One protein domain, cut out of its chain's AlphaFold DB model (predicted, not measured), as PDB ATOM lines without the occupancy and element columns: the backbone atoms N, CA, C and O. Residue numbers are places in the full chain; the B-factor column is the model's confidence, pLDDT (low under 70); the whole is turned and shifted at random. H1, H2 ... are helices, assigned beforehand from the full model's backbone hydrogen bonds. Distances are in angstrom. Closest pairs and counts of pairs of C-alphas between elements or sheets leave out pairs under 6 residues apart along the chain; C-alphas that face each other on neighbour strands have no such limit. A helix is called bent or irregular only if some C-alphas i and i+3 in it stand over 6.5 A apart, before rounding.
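Overview. This is residues 3 to 85 of the 123 residues of an uncharacterized protein of Chitinophaga sancti (UniProt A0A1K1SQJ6). The model is an open, flat U: the long helix H5 makes one limb, the long unnamed stretch of residues 10 to 23 with the small helix H1 at its tip makes the other, and the short helices H2, H3 and H4 gather into a head where the two limbs join. Between the limbs the U is empty, and at its open end residues 7 to 13 and 76 to 82 stick out. The printed part has 83 residues with five named helices, H1 to H5 in order along the chain, and no named strand; the class is all helix. The whole is loose, with a radius of gyration of the C-alphas of 16.7 A and spans of 46 by 36 by 18 A.

Along the chain. H5, the longest helix, holds residues 61 to 82 and is 30.1 A long, from C-alpha 61 at (192.370, 144.655, 203.723) to C-alpha 82 at (199.207, 139.271, 174.918). It is neither bent nor irregular, but only just: C-alphas 77 and 80 are 6.4 A apart. H4 holds residues 52 to 55, 5.3 A, and H3 residues 37 to 46, 14.4 A. H2 holds residues 24 to 31, 10.5 A. H1, residues 3 to 9, is 10.8 A long and begins at C-alpha 3 at (207.455, 154.788, 175.801).

Arrangement. H5 and H4 only just touch, with 3 pairs of C-alphas within 8 A, and only at the corner by their link; the closest C-alphas are those of Leu 52 and Pro 62, 6.4 A apart. H5 touches H4 with residues 61 to 62 alone. H3 and H5 are close but not clearly touching, with the C-alphas of Tyr 46 and Pro 62 the closest at 7.5 A; they run the same way at a steep tilt of 40 degrees. H2 and H3 touch, about perpendicular at 87 degrees, with the C-alphas of Tyr 24 and Tyr 43 the closest at 6.8 A. H2 and H4 are close but not clearly touching; the closest C-alphas are those of His 31 and Ser 53, 5.6 A apart. H3 and H4 are apart, but only just, with their closest C-alphas 8.2 A apart. H2 and H5 are apart, and H1 touches no helix. Every O i to N i+4 pair is within hydrogen-bond range in H2 and H3; in H1 it is 2 of 3 and in H5 14 of 18, while H4 is too short for such a pair.

Size, cuts and confidence. The two C-alphas farthest apart are those of Ser 11 and Phe 37, at 48.9 A. The printed part has no cut. The link from H1 to H2, 14 residues, is long; the other three are tight, 5 residues each. The mean pLDDT of the printed part is 88.7, and residues 3 to 12 are under 70.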
ATOM      1  N   SER A   3     206.996 153.555 176.437       54.59
ATOM      2  CA  SER A   3     207.455 154.788 175.801       54.59
ATOM      3  C   SER A   3     206.873 155.011 174.404       54.59
ATOM      4  O   SER A   3     206.677 156.158 174.026       54.59
ATOM      5  N   GLY A   4     206.567 153.946 173.653       57.72
ATOM      6  CA  GLY A   4     205.960 154.059 172.321       57.72
ATOM      7  C   GLY A   4     204.485 154.470 172.359       57.72
ATOM      8  O   GLY A   4     204.071 155.355 171.619       57.72
ATOM      9  N   GLU A   5     203.697 153.888 173.269       60.59
ATOM     10  CA  GLU A   5     202.258 154.175 173.397       60.59
ATOM     11  C   GLU A   5     202.006 155.601 173.924       60.59
ATOM     12  O   GLU A   5     201.221 156.341 173.336       60.59
ATOM     13  N   LEU A   6     202.730 156.044 174.962       56.44
ATOM     14  CA  LEU A   6     202.587 157.398 175.528       56.44
ATOM     15  C   LEU A   6     202.998 158.514 174.553       56.44
ATOM     16  O   LEU A   6     202.363 159.569 174.523       56.44
ATOM     17  N   ALA A   7     204.020 158.273 173.723       57.31
ATOM     18  CA  ALA A   7     204.464 159.215 172.696       57.31
ATOM     19  C   ALA A   7     203.441 159.408 171.564       57.31
ATOM     20  O   ALA A   7     203.498 160.412 170.857       57.31
ATOM     21  N   THR A   8     202.509 158.466 171.394       57.66
ATOM     22  CA  THR A   8     201.519 158.501 170.307       57.66
ATOM     23  C   THR A   8     200.304 159.373 170.663       57.66
ATOM     24  O   THR A   8     199.678 159.942 169.774       57.66
ATOM     25  N   PHE A   9     199.982 159.526 171.955       60.03
ATOM     26  CA  PHE A   9     198.783 160.248 172.417       60.03
ATOM     27  C   PHE A   9     199.023 161.703 172.837       60.03
ATOM     28  O   PHE A   9     198.083 162.494 172.888       60.03
ATOM     29  N   LEU A  10     200.264 162.081 173.137       60.22
ATOM     30  CA  LEU A  10     200.636 163.430 173.562       60.22
ATOM     31  C   LEU A  10     201.732 163.935 172.627       60.22
ATOM     32  O   LEU A  10     202.569 163.149 172.212       60.22
ATOM     33  N   SER A  11     201.726 165.232 172.305       68.56
ATOM     34  CA  SER A  11     202.557 165.939 171.299       68.56
ATOM     35  C   SER A  11     204.100 165.845 171.436       68.56
ATOM     36  O   SER A  11     204.825 166.737 170.999       68.56
ATOM     37  N   GLY A  12     204.628 164.804 172.079       69.50
ATOM     38  CA  GLY A  12     206.043 164.574 172.343       69.50
ATOM     39  C   GLY A  12     206.580 165.324 173.562       69.50
ATOM     40  O   GLY A  12     207.751 165.177 173.890       69.50
ATOM     41  N   ARG A  13     205.755 166.121 174.258       77.81
ATOM     42  CA  ARG A  13     206.165 166.904 175.437       77.81
ATOM     43  C   ARG A  13     205.632 166.284 176.723       77.81
ATOM     44  O   ARG A  13     204.567 166.667 177.201       77.81
ATOM     45  N   TYR A  14     206.371 165.333 177.280       75.69
ATOM     46  CA  TYR A  14     206.050 164.733 178.571       75.69
ATOM     47  C   TYR A  14     207.316 164.430 179.375       75.69
ATOM     48  O   TYR A  14     208.382 164.175 178.817       75.69
ATOM     49  N   LEU A  15     207.175 164.450 180.699       81.06
ATOM     50  CA  LEU A  15     208.146 163.905 181.640       81.06
ATOM     51  C   LEU A  15     207.554 162.617 182.211       81.06
ATOM     52  O   LEU A  15     206.451 162.637 182.755       81.06
ATOM     53  N   VAL A  16     208.259 161.494 182.052       82.00
ATOM     54  CA  VAL A  16     207.859 160.212 182.654       82.00
ATOM     55  C   VAL A  16     208.539 160.074 183.996       82.00
ATOM     56  O   VAL A  16     209.764 160.147 184.082       82.00
ATOM     57  N   PHE A  17     207.743 159.782 185.013       87.56
ATOM     58  CA  PHE A  17     208.239 159.323 186.298       87.56
ATOM     59  C   PHE A  17     207.877 157.849 186.438       87.56
ATOM     60  O   PHE A  17     206.702 157.489 186.414       87.56
ATOM     61  N   ASN A  18     208.891 156.992 186.549       86.31
ATOM     62  CA  ASN A  18     208.674 155.582 186.842       86.31
ATOM     63  C   ASN A  18     208.514 155.436 188.351       86.31
ATOM     64  O   ASN A  18     209.445 155.720 189.104       86.31
ATOM     65  N   ILE A  19     207.328 155.018 188.779       88.19
ATOM     66  CA  ILE A  19     207.041 154.774 190.189       88.19
ATOM     67  C   ILE A  19     207.289 153.296 190.464       88.19
ATOM     68  O   ILE A  19     206.703 152.425 189.823       88.19
ATOM     69  N   HIS A  20     208.173 153.030 191.417       91.88
ATOM     70  CA  HIS A  20     208.467 151.691 191.905       91.88
ATOM     71  C   HIS A  20     207.805 151.469 193.268       91.88
ATOM     72  O   HIS A  20     207.297 152.402 193.893       91.88
ATOM     73  N   SER A  21     207.811 150.221 193.732       94.50
ATOM     74  CA  SER A  21     207.518 149.933 195.133       94.50
ATOM     75  C   SER A  21     208.529 150.636 196.038       94.50
ATOM     76  O   SER A  21     209.703 150.750 195.680       94.50
ATOM     77  N   LEU A  22     208.075 151.034 197.221       96.50
ATOM     78  CA  LEU A  22     208.898 151.567 198.293       96.50
ATOM     79  C   LEU A  22     210.054 150.610 198.596       96.50
ATOM     80  O   LEU A  22     209.853 149.404 198.764       96.50
ATOM     81  N   SER A  23     211.254 151.162 198.708       97.06
ATOM     82  CA  SER A  23     212.375 150.503 199.372       97.06
ATOM     83  C   SER A  23     212.058 150.264 200.851       97.06
ATOM     84  O   SER A  23     211.152 150.872 201.416       97.06
ATOM     85  N   TYR A  24     212.839 149.417 201.529       97.69
ATOM     86  CA  TYR A  24     212.636 149.175 202.962       97.69
ATOM     87  C   TYR A  24     212.721 150.465 203.800       97.69
ATOM     88  O   TYR A  24     211.936 150.650 204.725       97.69
ATOM     89  N   GLN A  25     213.621 151.393 203.456       97.69
ATOM     90  CA  GLN A  25     213.720 152.680 204.158       97.69
ATOM     91  C   GLN A  25     212.469 153.542 203.952       97.69
ATOM     92  O   GLN A  25     211.933 154.087 204.916       97.69
ATOM     93  N   GLU A  26     211.973 153.624 202.717       97.56
ATOM     94  CA  GLU A  26     210.735 154.346 202.413       97.56
ATOM     95  C   GLU A  26     209.522 153.674 203.065       97.56
ATOM     96  O   GLU A  26     208.647 154.363 203.570       97.56
ATOM     97  N   PHE A  27     209.487 152.343 203.137       97.69
ATOM     98  CA  PHE A  27     208.448 151.603 203.848       97.69
ATOM     99  C   PHE A  27     208.399 151.984 205.332       97.69
ATOM    100  O   PHE A  27     207.331 152.322 205.841       97.69
ATOM    101  N   LEU A  28     209.545 152.013 206.022       97.69
ATOM    102  CA  LEU A  28     209.602 152.470 207.416       97.69
ATOM    103  C   LEU A  28     209.070 153.900 207.565       97.69
ATOM    104  O   LEU A  28     208.279 154.170 208.468       97.69
ATOM    105  N   GLN A  29     209.456 154.800 206.657       97.31
ATOM    106  CA  GLN A  29     209.013 156.193 206.676       97.31
ATOM    107  C   GLN A  29     207.500 156.326 206.447       97.31
ATOM    108  O   GLN A  29     206.825 157.028 207.197       97.31
ATOM    109  N   PHE A  30     206.962 155.653 205.431       96.31
ATOM    110  CA  PHE A  30     205.546 155.726 205.063       96.31
ATOM    111  C   PHE A  30     204.639 155.122 206.138       96.31
ATOM    112  O   PHE A  30     203.542 155.625 206.369       96.31
ATOM    113  N   HIS A  31     205.105 154.072 206.815       95.12
ATOM    114  CA  HIS A  31     204.356 153.392 207.872       95.12
ATOM    115  C   HIS A  31     204.692 153.886 209.288       95.12
ATOM    116  O   HIS A  31     204.129 153.370 210.250       95.12
ATOM    117  N   GLN A  32     205.581 154.880 209.423       95.69
ATOM    118  CA  GLN A  32     206.036 155.437 210.707       95.69
ATOM    119  C   GLN A  32     206.564 154.357 211.667       95.69
ATOM    120  O   GLN A  32     206.284 154.358 212.865       95.69
ATOM    121  N   LEU A  33     207.325 153.408 211.119       95.88
ATOM    122  CA  LEU A  33     207.889 152.281 211.854       95.88
ATOM    123  C   LEU A  33     209.351 152.540 212.212       95.88
ATOM    124  O   LEU A  33     210.130 153.073 211.422       95.88
ATOM    125  N   GLU A  34     209.755 152.080 213.391       97.38
ATOM    126  CA  GLU A  34     211.168 152.025 213.755       97.38
ATOM    127  C   GLU A  34     211.870 150.884 213.008       97.38
ATOM    128  O   GLU A  34     211.265 149.856 212.692       97.38
ATOM    129  N   ASN A  35     213.171 151.036 212.750       97.88
ATOM    130  CA  ASN A  35     213.962 149.986 212.117       97.88
ATOM    131  C   ASN A  35     214.232 148.843 213.107       97.88
ATOM    132  O   ASN A  35     215.221 148.858 213.842       97.88
ATOM    133  N   LYS A  36     213.329 147.864 213.123       97.50
ATOM    134  CA  LYS A  36     213.394 146.669 213.963       97.50
ATOM    135  C   LYS A  36     213.140 145.417 213.137       97.50
ATOM    136  O   LYS A  36     212.668 145.486 212.000       97.50
ATOM    137  N   PHE A  37     213.433 144.265 213.728       97.25
ATOM    138  CA  PHE A  37     213.205 142.976 213.084       97.25
ATOM    139  C   PHE A  37     211.727 142.780 212.721       97.25
ATOM    140  O   PHE A  37     211.422 142.315 211.627       97.25
ATOM    141  N   GLU A  38     210.799 143.214 213.572       96.69
ATOM    142  CA  GLU A  38     209.358 143.137 213.326       96.69
ATOM    143  C   GLU A  38     208.954 143.931 212.075       96.69
ATOM    144  O   GLU A  38     208.192 143.437 211.245       96.69
ATOM    145  N   SER A  39     209.517 145.130 211.894       96.75
ATOM    146  CA  SER A  39     209.280 145.969 210.716       96.75
ATOM    147  C   SER A  39     209.820 145.329 209.436       96.75
ATOM    148  O   SER A  39     209.176 145.400 208.389       96.75
ATOM    149  N   LEU A  40     210.965 144.643 209.521       97.31
ATOM    150  CA  LEU A  40     211.493 143.852 208.411       97.31
ATOM    151  C   LEU A  40     210.554 142.694 208.055       97.31
ATOM    152  O   LEU A  40     210.288 142.470 206.876       97.31
ATOM    153  N   ILE A  41     210.008 141.986 209.048       96.56
ATOM    154  CA  ILE A  41     209.027 140.916 208.809       96.56
ATOM    155  C   ILE A  41     207.765 141.463 208.129       96.56
ATOM    156  O   ILE A  41     207.249 140.821 207.213       96.56
ATOM    157  N   LEU A  42     207.287 142.649 208.519       95.38
ATOM    158  CA  LEU A  42     206.164 143.306 207.844       95.38
ATOM    159  C   LEU A  42     206.489 143.616 206.378       95.38
ATOM    160  O   LEU A  42     205.686 143.296 205.501       95.38
ATOM    161  N   TYR A  43     207.670 144.168 206.100       96.12
ATOM    162  CA  TYR A  43     208.098 144.461 204.731       96.12
ATOM    163  C   TYR A  43     208.227 143.194 203.876       96.12
ATOM    164  O   TYR A  43     207.770 143.169 202.739       96.12
ATOM    165  N   LEU A  44     208.788 142.113 204.423       93.56
ATOM    166  CA  LEU A  44     208.887 140.832 203.714       93.56
ATOM    167  C   LEU A  44     207.514 140.191 203.464       93.56
ATOM    168  O   LEU A  44     207.342 139.485 202.475       93.56
ATOM    169  N   ARG A  45     206.540 140.431 204.348       92.88
ATOM    170  CA  ARG A  45     205.178 139.892 204.236       92.88
ATOM    171  C   ARG A  45     204.321 140.649 203.227       92.88
ATOM    172  O   ARG A  45     203.629 140.015 202.437       92.88
ATOM    173  N   TYR A  46     204.311 141.978 203.301       93.69
ATOM    174  CA  TYR A  46     203.393 142.823 202.526       93.69
ATOM    175  C   TYR A  46     204.058 143.486 201.313       93.69
ATOM    176  O   TYR A  46     203.371 143.927 200.392       93.69
ATOM    177  N   GLY A  47     205.389 143.540 201.283       93.56
ATOM    178  CA  GLY A  47     206.148 144.265 200.273       93.56
ATOM    179  C   GLY A  47     206.077 145.783 200.453       93.56
ATOM    180  O   GLY A  47     205.697 146.301 201.500       93.56
ATOM    181  N   GLY A  48     206.458 146.506 199.399       94.94
ATOM    182  CA  GLY A  48     206.576 147.966 199.403       94.94
ATOM    183  C   GLY A  48     205.517 148.691 198.575       94.94
ATOM    184  O   GLY A  48     205.810 149.746 198.029       94.94
ATOM    185  N   MET A  49     204.316 148.144 198.368       95.06
ATOM    186  CA  MET A  49     203.305 148.854 197.569       95.06
ATOM    187  C   MET A  49     202.870 150.154 198.278       95.06
ATOM    188  O   MET A  49     202.318 150.060 199.373       95.06
ATOM    189  N   PRO A  50     203.048 151.356 197.685       92.69
ATOM    190  CA  PRO A  50     202.884 152.623 198.413       92.69
ATOM    191  C   PRO A  50     201.507 152.824 199.060       92.69
ATOM    192  O   PRO A  50     201.411 153.345 200.170       92.69
ATOM    193  N   PHE A  51     200.443 152.358 198.398       93.00
ATOM    194  CA  PHE A  51     199.065 152.494 198.883       93.00
ATOM    195  C   PHE A  51     198.783 151.710 200.177       93.00
ATOM    196  O   PHE A  51     197.832 152.027 200.888       93.00
ATOM    197  N   LEU A  52     199.626 150.732 200.537       94.44
ATOM    198  CA  LEU A  52     199.517 150.020 201.816       94.44
ATOM    199  C   LEU A  52     199.572 150.982 203.009       94.44
ATOM    200  O   LEU A  52     198.924 150.750 204.025       94.44
ATOM    201  N   SER A  53     200.306 152.090 202.884       92.50
ATOM    202  CA  SER A  53     200.386 153.117 203.930       92.50
ATOM    203  C   SER A  53     199.042 153.788 204.233       92.50
ATOM    204  O   SER A  53     198.828 154.236 205.356       92.50
ATOM    205  N   ASN A  54     198.112 153.812 203.272       92.19
ATOM    206  CA  ASN A  54     196.793 154.425 203.424       92.19
ATOM    207  C   ASN A  54     195.760 153.495 204.069       92.19
ATOM    208  O   ASN A  54     194.816 153.982 204.686       92.19
ATOM    209  N   ILE A  55     195.919 152.181 203.901       92.00
ATOM    210  CA  ILE A  55     194.965 151.166 204.381       92.00
ATOM    211  C   ILE A  55     195.453 150.423 205.630       92.00
ATOM    212  O   ILE A  55     194.679 149.713 206.261       92.00
ATOM    213  N   GLY A  56     196.723 150.606 206.002       90.50
ATOM    214  CA  GLY A  56     197.344 149.954 207.151       90.50
ATOM    215  C   GLY A  56     197.988 148.607 206.814       90.50
ATOM    216  O   GLY A  56     197.941 148.124 205.688       90.50
ATOM    217  N   LEU A  57     198.644 148.013 207.814       88.56
ATOM    218  CA  LEU A  57     199.330 146.707 207.727       88.56
ATOM    219  C   LEU A  57     198.728 145.666 208.679       88.56
ATOM    220  O   LEU A  57     199.351 144.656 209.002       88.56
ATOM    221  N   GLN A  58     197.539 145.955 209.184       79.94
ATOM    222  CA  GLN A  58     196.795 145.123 210.115       79.94
ATOM    223  C   GLN A  58     195.446 144.841 209.451       79.94
ATOM    224  O   GLN A  58     194.974 145.676 208.685       79.94
ATOM    225  N   GLU A  59     194.851 143.681 209.730       78.62
ATOM    226  CA  GLU A  59     193.597 143.195 209.120       78.62
ATOM    227  C   GLU A  59     193.748 142.569 207.716       78.62
ATOM    228  O   GLU A  59     194.851 142.331 207.221       78.62
ATOM    229  N   GLU A  60     192.617 142.190 207.117       89.19
ATOM    230  CA  GLU A  60     192.522 141.443 205.853       89.19
ATOM    231  C   GLU A  60     192.651 142.350 204.613       89.19
ATOM    232  O   GLU A  60     193.068 141.907 203.539       89.19
ATOM    233  N   LEU A  61     192.391 143.648 204.785       92.00
ATOM    234  CA  LEU A  61     192.370 144.655 203.723       92.00
ATOM    235  C   LEU A  61     193.678 144.750 202.902       92.00
ATOM    236  O   LEU A  61     193.596 144.837 201.672       92.00
ATOM    237  N   PRO A  62     194.891 144.666 203.494       94.06
ATOM    238  CA  PRO A  62     196.140 144.645 202.729       94.06
ATOM    239  C   PRO A  62     196.234 143.456 201.771       94.06
ATOM    240  O   PRO A  62     196.713 143.601 200.646       94.06
ATOM    241  N   TYR A  63     195.757 142.281 202.188       94.06
ATOM    242  CA  TYR A  63     195.771 141.081 201.353       94.06
ATOM    243  C   TYR A  63     194.776 141.182 200.204       94.06
ATOM    244  O   TYR A  63     195.101 140.791 199.082       94.06
ATOM    245  N   GLU A  64     193.585 141.721 200.463       94.81
ATOM    246  CA  GLU A  64     192.594 141.971 199.419       94.81
ATOM    247  C   GLU A  64     193.133 142.958 198.377       94.81
ATOM    248  O   GLU A  64     193.090 142.685 197.175       94.81
ATOM    249  N   TYR A  65     193.734 144.061 198.828       95.19
ATOM    250  CA  TYR A  65     194.375 145.032 197.946       95.19
ATOM    251  C   TYR A  65     195.471 144.389 197.083       95.19
ATOM    252  O   TYR A  65     195.437 144.513 195.857       95.19
ATOM    253  N   LEU A  66     196.414 143.661 197.691       94.44
ATOM    254  CA  LEU A  66     197.503 143.009 196.957       94.44
ATOM    255  C   LEU A  66     196.981 141.963 195.962       94.44
ATOM    256  O   LEU A  66     197.488 141.880 194.842       94.44
ATOM    257  N   ARG A  67     195.932 141.214 196.327       94.19
ATOM    258  CA  ARG A  67     195.253 140.272 195.425       94.19
ATOM    259  C   ARG A  67     194.632 140.998 194.234       94.19
ATOM    260  O   ARG A  67     194.810 140.555 193.105       94.19
ATOM    261  N   ASN A  68     193.961 142.124 194.461       95.12
ATOM    262  CA  ASN A  68     193.353 142.916 193.393       95.12
ATOM    263  C   ASN A  68     194.402 143.523 192.450       95.12
ATOM    264  O   ASN A  68     194.210 143.513 191.229       95.12
ATOM    265  N   VAL A  69     195.528 144.004 192.988       94.44
ATOM    266  CA  VAL A  69     196.673 144.463 192.184       94.44
ATOM    267  C   VAL A  69     197.216 143.312 191.337       94.44
ATOM    268  O   VAL A  69     197.344 143.461 190.123       94.44
ATOM    269  N   TYR A  70     197.458 142.150 191.949       94.00
ATOM    270  CA  TYR A  70     197.911 140.950 191.248       94.00
ATOM    271  C   TYR A  70     196.959 140.544 190.115       94.00
ATOM    272  O   TYR A  70     197.388 140.404 188.971       94.00
ATOM    273  N   SER A  71     195.660 140.413 190.403       94.00
ATOM    274  CA  SER A  71     194.651 140.043 189.408       94.00
ATOM    275  C   SER A  71     194.557 141.067 188.280       94.00
ATOM    276  O   SER A  71     194.374 140.688 187.127       94.00
ATOM    277  N   THR A  72     194.720 142.358 188.579       94.06
ATOM    278  CA  THR A  72     194.727 143.413 187.556       94.06
ATOM    279  C   THR A  72     195.919 143.260 186.620       94.06
ATOM    280  O   THR A  72     195.725 143.230 185.406       94.06
ATOM    281  N   ILE A  73     197.123 143.092 187.172       93.56
ATOM    282  CA  ILE A  73     198.343 142.893 186.381       93.56
ATOM    283  C   ILE A  73     198.208 141.634 185.521       93.56
ATOM    284  O   ILE A  73     198.434 141.668 184.313       93.56
ATOM    285  N   LEU A  74     197.787 140.519 186.119       93.50
ATOM    286  CA  LEU A  74     197.681 139.254 185.406       93.50
ATOM    287  C   LEU A  74     196.644 139.323 184.278       93.50
ATOM    288  O   LEU A  74     196.942 138.980 183.136       93.50
ATOM    289  N   LEU A  75     195.427 139.771 184.585       92.19
ATOM    290  CA  LEU A  75     194.313 139.697 183.643       92.19
ATOM    291  C   LEU A  75     194.344 140.824 182.606       92.19
ATOM    292  O   LEU A  75     194.112 140.572 181.423       92.19
ATOM    293  N   LYS A  76     194.622 142.066 183.017       88.75
ATOM    294  CA  LYS A  76     194.608 143.213 182.096       88.75
ATOM    295  C   LYS A  76     195.949 143.401 181.407       88.75
ATOM    296  O   LYS A  76     195.991 143.517 180.185       88.75
ATOM    297  N   ASP A  77     197.032 143.411 182.174       90.75
ATOM    298  CA  ASP A  77     198.323 143.837 181.632       90.75
ATOM    299  C   ASP A  77     199.054 142.710 180.902       90.75
ATOM    300  O   ASP A  77     199.846 142.996 180.008       90.75
ATOM    301  N   VAL A  78     198.765 141.446 181.238       92.94
ATOM    302  CA  VAL A  78     199.386 140.273 180.606       92.94
ATOM    303  C   VAL A  78     198.396 139.524 179.713       92.94
ATOM    304  O   VAL A  78     198.611 139.443 178.506       92.94
ATOM    305  N   VAL A  79     197.295 138.997 180.260       93.19
ATOM    306  CA  VAL A  79     196.364 138.149 179.491       93.19
ATOM    307  C   VAL A  79     195.712 138.913 178.341       93.19
ATOM    308  O   VAL A  79     195.754 138.435 177.207       93.19
ATOM    309  N   ALA A  80     195.127 140.085 178.606       91.44
ATOM    310  CA  ALA A  80     194.456 140.861 177.564       91.44
ATOM    311  C   ALA A  80     195.447 141.469 176.558       91.44
ATOM    312  O   ALA A  80     195.183 141.446 175.357       91.44
ATOM    313  N   ARG A  81     196.600 141.968 177.028       87.75
ATOM    314  CA  ARG A  81     197.642 142.559 176.170       87.75
ATOM    315  C   ARG A  81     198.244 141.532 175.205       87.75
ATOM    316  O   ARG A  81     198.378 141.817 174.020       87.75
ATOM    317  N   GLU A  82     198.541 140.329 175.693       91.06
ATOM    318  CA  GLU A  82     199.207 139.271 174.918       91.06
ATOM    319  C   GLU A  82     198.227 138.235 174.330       91.06
ATOM    320  O   GLU A  82     198.645 137.252 173.721       91.06
ATOM    321  N   ASN A  83     196.912 138.443 174.484       90.88
ATOM    322  CA  ASN A  83     195.845 137.552 174.001       90.88
ATOM    323  C   ASN A  83     196.013 136.082 174.448       90.88
ATOM    324  O   ASN A  83     195.828 135.138 173.669       90.88
ATOM    325  N   ILE A  84     196.372 135.874 175.716       90.94
ATOM    326  CA  ILE A  84     196.630 134.539 176.269       90.94
ATOM    327  C   ILE A  84     195.320 133.760 176.400       90.94
ATOM    328  O   ILE A  84     194.397 134.174 177.094       90.94
ATOM    329  N   ARG A  85     195.255 132.582 175.769       88.56
ATOM    330  CA  ARG A  85     194.060 131.718 175.788       88.56
ATOM    331  C   ARG A  85     193.939 130.881 177.059       88.56
ATOM    332  O   ARG A  85     192.842 130.705 177.574       88.56
TER     333      ARG A  85